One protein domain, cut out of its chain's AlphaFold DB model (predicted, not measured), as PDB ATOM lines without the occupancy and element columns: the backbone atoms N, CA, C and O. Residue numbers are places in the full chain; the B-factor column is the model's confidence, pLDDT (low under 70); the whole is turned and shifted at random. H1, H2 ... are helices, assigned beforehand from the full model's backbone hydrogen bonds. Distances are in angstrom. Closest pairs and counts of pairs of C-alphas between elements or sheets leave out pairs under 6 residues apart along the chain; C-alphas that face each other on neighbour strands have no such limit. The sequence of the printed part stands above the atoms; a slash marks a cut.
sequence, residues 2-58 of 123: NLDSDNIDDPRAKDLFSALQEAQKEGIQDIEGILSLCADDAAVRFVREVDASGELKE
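AT A GLANCE: This is residues 2 to 58 of the 123 residues of an uncharacterized protein of uncultured spirochete (UniProt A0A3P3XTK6). Two helices, H1 and H3, meet near their first residues at about a right angle, as an L, and the short helix H2 sits in the angle between them, packed on the later part of H1. Residues 2 to 10 make a loop on the side of H1 away from H2 and H3, and residues 52 to 58, of which 52 and 53 belong to H3, stick out at the far end of the L. The printed part has 57 residues with three named helices, in the order H1, H2, H3, and no named strand; the class is all helix. The whole is compact, with a radius of gyration of the C-alphas of 11.6 A, and its C-alphas span 30 by 26 by 23 A.

HOW THE PARTS SIT: H1, residues 11 to 26, touches H2, residues 31 to 35, with its residues 16 to 23 alone. The closest C-alphas of the two are those of Ala 23 and Ile 34, 5.7 A apart. H3, residues 41 to 53, touches H1 with residues 42 to 43 alone, and on H1 residues 12 to 16 alone take part. Their closest C-alphas are those of Arg 12 and Ala 43, 5.6 A apart, and their lines stand about perpendicular, at 78 degrees. H2 and H3 are close but not clearly touching, with 1 pair of C-alphas within 8 A, those of Leu 35 and Val 44 at 6.0 A. In H1, H2 and H3 every pair of O of residue i and N of residue i+4 is within hydrogen-bond range.

IN THESE COORDINATES: The printed part begins at Asn 2, with its C-alpha at (204.970, 114.288, 123.755). H1 runs from Pro 11, C-alpha at (197.129, 100.014, 132.948), to Glu 26, 22.6 A from first to last C-alpha. H2 runs from Ile 31 to Leu 35, five residues. H3 runs from Asp 41 to Ser 53, 18.2 A from first to last C-alpha, and its last C-alpha is at (211.302, 104.278, 151.109).

THE WHOLE: The outline is rounded, and the two C-alphas farthest apart are those of Asp 6 and Glu 58, at 30.1 A. The C-alphas of the first and last printed residues, Asn 2 and Glu 58, are 26.4 A apart. The links from H1 to H2, of 4 residues, and from H2 to H3, of 5 residues, are both tight. Residues 52 to 58 stand free. The printed part has no cut. The mean pLDDT of the printed part is 89.9, and residues 2 to 3 are under 70, where the model's confidence is low.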
ATOM      1  N   ASN A   2     205.747 114.167 122.518       57.34
ATOM      2  CA  ASN A   2     204.970 114.288 123.755       57.34
ATOM      3  C   ASN A   2     204.796 112.900 124.381       57.34
ATOM      4  O   ASN A   2     204.542 111.931 123.668       57.34
ATOM      5  N   LEU A   3     204.959 112.811 125.702       67.06
ATOM      6  CA  LEU A   3     204.498 111.664 126.477       67.06
ATOM      7  C   LEU A   3     202.972 111.751 126.518       67.06
ATOM      8  O   LEU A   3     202.426 112.694 127.081       67.06
ATOM      9  N   ASP A   4     202.318 110.797 125.871       75.81
ATOM     10  CA  ASP A   4     200.864 110.651 125.877       75.81
ATOM     11  C   ASP A   4     200.509 109.319 126.541       75.81
ATOM     12  O   ASP A   4     201.286 108.362 126.481       75.81
ATOM     13  N   SER A   5     199.330 109.262 127.146       76.25
ATOM     14  CA  SER A   5     198.729 108.070 127.737       76.25
ATOM     15  C   SER A   5     198.688 106.884 126.763       76.25
ATOM     16  O   SER A   5     198.917 105.746 127.174       76.25
ATOM     17  N   ASP A   6     198.527 107.139 125.460       79.50
ATOM     18  CA  ASP A   6     198.557 106.124 124.394       79.50
ATOM     19  C   ASP A   6     199.891 105.364 124.303       79.50
ATOM     20  O   ASP A   6     199.954 104.229 123.820       79.50
ATOM     21  N   ASN A   7     200.968 105.967 124.807       79.12
ATOM     22  CA  ASN A   7     202.310 105.393 124.820       79.12
ATOM     23  C   ASN A   7     202.639 104.635 126.117       79.12
ATOM     24  O   ASN A   7     203.768 104.171 126.296       79.12
ATOM     25  N   ILE A   8     201.676 104.509 127.030       86.62
ATOM     26  CA  ILE A   8     201.832 103.787 128.291       86.62
ATOM     27  C   ILE A   8     201.081 102.460 128.183       86.62
ATOM     28  O   ILE A   8     199.859 102.428 128.117       86.62
ATOM     29  N   ASP A   9     201.792 101.336 128.156       85.81
ATOM     30  CA  ASP A   9     201.134 100.031 127.996       85.81
ATOM     31  C   ASP A   9     200.596  99.466 129.330       85.81
ATOM     32  O   ASP A   9     199.581  98.774 129.324       85.81
ATOM     33  N   ASP A  10     201.224  99.785 130.473       89.69
ATOM     34  CA  ASP A  10     200.776  99.315 131.797       89.69
ATOM     35  C   ASP A  10     199.506 100.078 132.250       89.69
ATOM     36  O   ASP A  10     199.546 101.309 132.360       89.69
ATOM     37  N   PRO A  11     198.386  99.382 132.535       90.75
ATOM     38  CA  PRO A  11     197.129 100.014 132.948       90.75
ATOM     39  C   PRO A  11     197.225 100.853 134.228       90.75
ATOM     40  O   PRO A  11     196.585 101.896 134.317       90.75
ATOM     41  N   ARG A  12     198.054 100.447 135.194       92.00
ATOM     42  CA  ARG A  12     198.263 101.178 136.455       92.00
ATOM     43  C   ARG A  12     199.052 102.455 136.216       92.00
ATOM     44  O   ARG A  12     198.749 103.497 136.781       92.00
ATOM     45  N   ALA A  13     200.054 102.387 135.337       91.12
ATOM     46  CA  ALA A  13     200.806 103.570 134.934       91.12
ATOM     47  C   ALA A  13     199.936 104.558 134.137       91.12
ATOM     48  O   ALA A  13     200.120 105.766 134.269       91.12
ATOM     49  N   LYS A  14     198.988 104.059 133.330       92.19
ATOM     50  CA  LYS A  14     197.982 104.892 132.650       92.19
ATOM     51  C   LYS A  14     197.077 105.604 133.645       92.19
ATOM     52  O   LYS A  14     196.912 106.811 133.527       92.19
ATOM     53  N   ASP A  15     196.544 104.873 134.619       92.75
ATOM     54  CA  ASP A  15     195.686 105.431 135.665       92.75
ATOM     55  C   ASP A  15     196.402 106.543 136.451       92.75
ATOM     56  O   ASP A  15     195.905 107.664 136.541       92.75
ATOM     57  N   LEU A  16     197.641 106.289 136.888       93.06
ATOM     58  CA  LEU A  16     198.456 107.292 137.579       93.06
ATOM     59  C   LEU A  16     198.751 108.519 136.699       93.06
ATOM     60  O   LEU A  16     198.733 109.653 137.175       93.06
ATOM     61  N   PHE A  17     199.015 108.316 135.406       92.38
ATOM     62  CA  PHE A  17     199.231 109.415 134.467       92.38
ATOM     63  C   PHE A  17     197.968 110.269 134.289       92.38
ATOM     64  O   PHE A  17     198.054 111.496 134.315       92.38
ATOM     65  N   SER A  18     196.797 109.641 134.163       92.44
ATOM     66  CA  SER A  18     195.515 110.344 134.096       92.44
ATOM     67  C   SER A  18     195.225 111.128 135.378       92.44
ATOM     68  O   SER A  18     194.841 112.294 135.291       92.44
ATOM     69  N   ALA A  19     195.490 110.544 136.550       94.31
ATOM     70  CA  ALA A  19     195.364 111.225 137.838       94.31
ATOM     71  C   ALA A  19     196.267 112.470 137.923       94.31
ATOM     72  O   ALA A  19     195.817 113.536 138.338       94.31
ATOM     73  N   LEU A  20     197.519 112.375 137.458       93.81
ATOM     74  CA  LEU A  20     198.450 113.511 137.400       93.81
ATOM     75  C   LEU A  20     197.972 114.621 136.454       93.81
ATOM     76  O   LEU A  20     198.088 115.802 136.784       93.81
ATOM     77  N   GLN A  21     197.435 114.264 135.286       93.56
ATOM     78  CA  GLN A  21     196.884 115.244 134.346       93.56
ATOM     79  C   GLN A  21     195.672 115.968 134.928       93.56
ATOM     80  O   GLN A  21     195.533 117.176 134.744       93.56
ATOM     81  N   GLU A  22     194.796 115.244 135.617       94.56
ATOM     82  CA  GLU A  22     193.613 115.830 136.237       94.56
ATOM     83  C   GLU A  22     193.987 116.721 137.426       94.56
ATOM     84  O   GLU A  22     193.567 117.875 137.480       94.56
ATOM     85  N   ALA A  23     194.889 116.258 138.293       96.06
ATOM     86  CA  ALA A  23     195.445 117.062 139.376       96.06
ATOM     87  C   ALA A  23     196.069 118.370 138.863       96.06
ATOM     88  O   ALA A  23     195.842 119.432 139.439       96.06
ATOM     89  N   GLN A  24     196.800 118.320 137.744       94.38
ATOM     90  CA  GLN A  24     197.375 119.514 137.126       94.38
ATOM     91  C   GLN A  24     196.299 120.517 136.682       94.38
ATOM     92  O   GLN A  24     196.484 121.718 136.887       94.38
ATOM     93  N   LYS A  25     195.198 120.056 136.072       95.06
ATOM     94  CA  LYS A  25     194.089 120.933 135.647       95.06
ATOM     95  C   LYS A  25     193.396 121.588 136.838       95.06
ATOM     96  O   LYS A  25     193.086 122.773 136.778       95.06
ATOM     97  N   GLU A  26     193.197 120.821 137.906       96.00
ATOM     98  CA  GLU A  26     192.520 121.251 139.134       96.00
ATOM     99  C   GLU A  26     193.450 122.015 140.100       96.00
ATOM    100  O   GLU A  26     193.007 122.547 141.117       96.00
ATOM    101  N   GLY A  27     194.751 122.106 139.797       95.75
ATOM    102  CA  GLY A  27     195.740 122.793 140.634       95.75
ATOM    103  C   GLY A  27     196.121 122.039 141.915       95.75
ATOM    104  O   GLY A  27     196.647 122.645 142.849       95.75
ATOM    105  N   ILE A  28     195.875 120.730 141.966       96.94
ATOM    106  CA  ILE A  28     196.227 119.845 143.080       96.94
ATOM    107  C   ILE A  28     197.718 119.496 142.986       96.94
ATOM    108  O   ILE A  28     198.202 119.071 141.937       96.94
ATOM    109  N   GLN A  29     198.459 119.687 144.080       92.75
ATOM    110  CA  GLN A  29     199.920 119.506 144.114       92.75
ATOM    111  C   GLN A  29     200.412 118.580 145.228       92.75
ATOM    112  O   GLN A  29     201.586 118.211 145.237       92.75
ATOM    113  N   ASP A  30     199.554 118.213 146.176       93.44
ATOM    114  CA  ASP A  30     199.905 117.288 147.243       93.44
ATOM    115  C   ASP A  30     199.658 115.828 146.832       93.44
ATOM    116  O   ASP A  30     198.775 115.519 146.031       93.44
ATOM    117  N   ILE A  31     200.467 114.925 147.393       90.81
ATOM    118  CA  ILE A  31     200.447 113.495 147.060       90.81
ATOM    119  C   ILE A  31     199.067 112.888 147.326       90.81
ATOM    120  O   ILE A  31     198.557 112.156 146.486       90.81
ATOM    121  N   GLU A  32     198.437 113.201 148.458       93.50
ATOM    122  CA  GLU A  32     197.144 112.608 148.817       93.50
ATOM    123  C   GLU A  32     196.022 113.077 147.882       93.50
ATOM    124  O   GLU A  32     195.210 112.262 147.443       93.50
ATOM    125  N   GLY A  33     196.016 114.355 147.503       95.00
ATOM    126  CA  GLY A  33     195.108 114.894 146.496       95.00
ATOM    127  C   GLY A  33     195.274 114.212 145.137       95.00
ATOM    128  O   GLY A  33     194.281 113.794 144.543       95.00
ATOM    129  N   ILE A  34     196.510 114.018 144.670       95.12
ATOM    130  CA  ILE A  34     196.787 113.305 143.410       95.12
ATOM    131  C   ILE A  34     196.323 111.846 143.500       95.12
ATOM    132  O   ILE A  34     195.628 111.358 142.610       95.12
ATOM    133  N   LEU A  35     196.676 111.145 144.580       95.19
ATOM    134  CA  LEU A  35     196.331 109.735 144.766       95.19
ATOM    135  C   LEU A  35     194.823 109.514 144.923       95.19
ATOM    136  O   LEU A  35     194.337 108.447 144.560       95.19
ATOM    137  N   SER A  36     194.071 110.512 145.395       95.44
ATOM    138  CA  SER A  36     192.607 110.445 145.466       95.44
ATOM    139  C   SER A  36     191.916 110.382 144.094       95.44
ATOM    140  O   SER A  36     190.763 109.962 144.014       95.44
ATOM    141  N   LEU A  37     192.618 110.772 143.023       95.44
ATOM    142  CA  LEU A  37     192.145 110.714 141.635       95.44
ATOM    143  C   LEU A  37     192.536 109.409 140.922       95.44
ATOM    144  O   LEU A  37     192.120 109.183 139.788       95.44
ATOM    145  N   CYS A  38     193.346 108.566 141.566       94.81
ATOM    146  CA  CYS A  38     193.786 107.276 141.046       94.81
ATOM    147  C   CYS A  38     192.693 106.230 141.321       94.81
ATOM    148  O   CYS A  38     192.239 106.092 142.458       94.81
ATOM    149  N   ALA A  39     192.262 105.484 140.303       91.62
ATOM    150  CA  ALA A  39     191.262 104.431 140.470       91.62
ATOM    151  C   ALA A  39     191.872 103.097 140.937       91.62
ATOM    152  O   ALA A  39     191.174 102.259 141.511       91.62
ATOM    153  N   ASP A  40     193.160 102.873 140.672       93.00
ATOM    154  CA  ASP A  40     193.860 101.632 140.975       93.00
ATOM    155  C   ASP A  40     194.572 101.681 142.341       93.00
ATOM    156  O   ASP A  40     195.618 102.310 142.523       93.00
ATOM    157  N   ASP A  41     194.034 100.936 143.309       92.62
ATOM    158  CA  ASP A  41     194.592 100.836 144.665       92.62
ATOM    159  C   ASP A  41     196.027 100.283 144.703       92.62
ATOM    160  O   ASP A  41     196.787 100.585 145.631       92.62
ATOM    161  N   ALA A  42     196.424  99.445 143.740       92.69
ATOM    162  CA  ALA A  42     197.783  98.916 143.686       92.69
ATOM    163  C   ALA A  42     198.772  99.994 143.220       92.69
ATOM    164  O   ALA A  42     199.880 100.060 143.755       92.69
ATOM    165  N   ALA A  43     198.368 100.866 142.290       91.81
ATOM    166  CA  ALA A  43     199.144 102.047 141.911       91.81
ATOM    167  C   ALA A  43     199.322 103.004 143.101       91.81
ATOM    168  O   ALA A  43     200.441 103.433 143.390       91.81
ATOM    169  N   VAL A  44     198.247 103.259 143.856       94.69
ATOM    170  CA  VAL A  44     198.280 104.092 145.073       94.69
ATOM    171  C   VAL A  44     199.243 103.526 146.116       94.69
ATOM    172  O   VAL A  44     200.070 104.255 146.667       94.69
ATOM    173  N   ARG A  45     199.164 102.216 146.390       94.62
ATOM    174  CA  ARG A  45     200.076 101.542 147.329       94.62
ATOM    175  C   ARG A  45     201.526 101.655 146.884       94.62
ATOM    176  O   ARG A  45     202.365 102.015 147.701       94.62
ATOM    177  N   PHE A  46     201.796 101.418 145.604       92.94
ATOM    178  CA  PHE A  46     203.139 101.520 145.046       92.94
ATOM    179  C   PHE A  46     203.741 102.918 145.248       92.94
ATOM    180  O   PHE A  46     204.859 103.036 145.741       92.94
ATOM    181  N   VAL A  47     202.995 103.984 144.937       92.56
ATOM    182  CA  VAL A  47     203.487 105.361 145.125       92.56
ATOM    183  C   VAL A  47     203.793 105.646 146.597       92.56
ATOM    184  O   VAL A  47     204.835 106.221 146.902       92.56
ATOM    185  N   ARG A  48     202.933 105.197 147.520       92.94
ATOM    186  CA  ARG A  48     203.165 105.359 148.966       92.94
ATOM    187  C   ARG A  48     204.382 104.579 149.460       92.94
ATOM    188  O   ARG A  48     205.117 105.082 150.303       92.94
ATOM    189  N   GLU A  49     204.605 103.371 148.951       93.38
ATOM    190  CA  GLU A  49     205.790 102.570 149.278       93.38
ATOM    191  C   GLU A  49     207.080 103.260 148.810       93.38
ATOM    192  O   GLU A  49     208.047 103.321 149.569       93.38
ATOM    193  N   VAL A  50     207.074 103.834 147.603       90.25
ATOM    194  CA  VAL A  50     208.210 104.586 147.043       90.25
ATOM    195  C   VAL A  50     208.463 105.899 147.799       90.25
ATOM    196  O   VAL A  50     209.614 106.247 148.062       90.25
ATOM    197  N   ASP A  51     207.414 106.627 148.189       88.94
ATOM    198  CA  ASP A  51     207.559 107.842 149.003       88.94
ATOM    199  C   ASP A  51     208.139 107.518 150.393       88.94
ATOM    200  O   ASP A  51     209.104 108.140 150.852       88.94
ATOM    201  N   ALA A  52     207.621 106.461 151.031       90.19
ATOM    202  CA  ALA A  52     208.076 106.005 152.341       90.19
ATOM    203  C   ALA A  52     209.513 105.461 152.327       90.19
ATOM    204  O   ALA A  52     210.247 105.660 153.300       90.19
ATOM    205  N   SER A  53     209.934 104.795 151.243       89.62
ATOM    206  CA  SER A  53     211.302 104.278 151.109       89.62
ATOM    207  C   SER A  53     212.338 105.403 151.043       89.62
ATOM    208  O   SER A  53     213.496 105.205 151.411       89.62
ATOM    209  N   GLY A  54     211.927 106.597 150.603       85.44
ATOM    210  CA  GLY A  54     212.823 107.725 150.384       85.44
ATOM    211  C   GLY A  54     213.795 107.511 149.224       85.44
ATOM    212  O   GLY A  54     214.727 108.300 149.085       85.44
ATOM    213  N   GLU A  55     213.580 106.496 148.384       84.19
ATOM    214  CA  GLU A  55     214.419 106.175 147.219       84.19
ATOM    215  C   GLU A  55     214.517 107.349 146.233       84.19
ATOM    216  O   GLU A  55     215.523 107.515 145.551       84.19
ATOM    217  N   LEU A  56     213.506 108.219 146.217       83.19
ATOM    218  CA  LEU A  56     213.470 109.418 145.382       83.19
ATOM    219  C   LEU A  56     214.100 110.662 146.033       83.19
ATOM    220  O   LEU A  56     214.138 111.717 145.403       83.19
ATOM    221  N   LYS A  57     214.586 110.590 147.281       83.69
ATOM    222  CA  LYS A  57     215.171 111.755 147.978       83.69
ATOM    223  C   LYS A  57     216.530 112.156 147.415       83.69
ATOM    224  O   LYS A  57     216.883 113.332 147.453       83.69
ATOM    225  N   GLU A  58     217.280 111.197 146.881       82.75
ATOM    226  CA  GLU A  58     218.570 111.429 146.240       82.75
ATOM    227  C   GLU A  58     218.469 111.116 144.745       82.75
ATOM    228  O   GLU A  58     217.946 110.083 144.342       82.75
TER     229      GLU A  58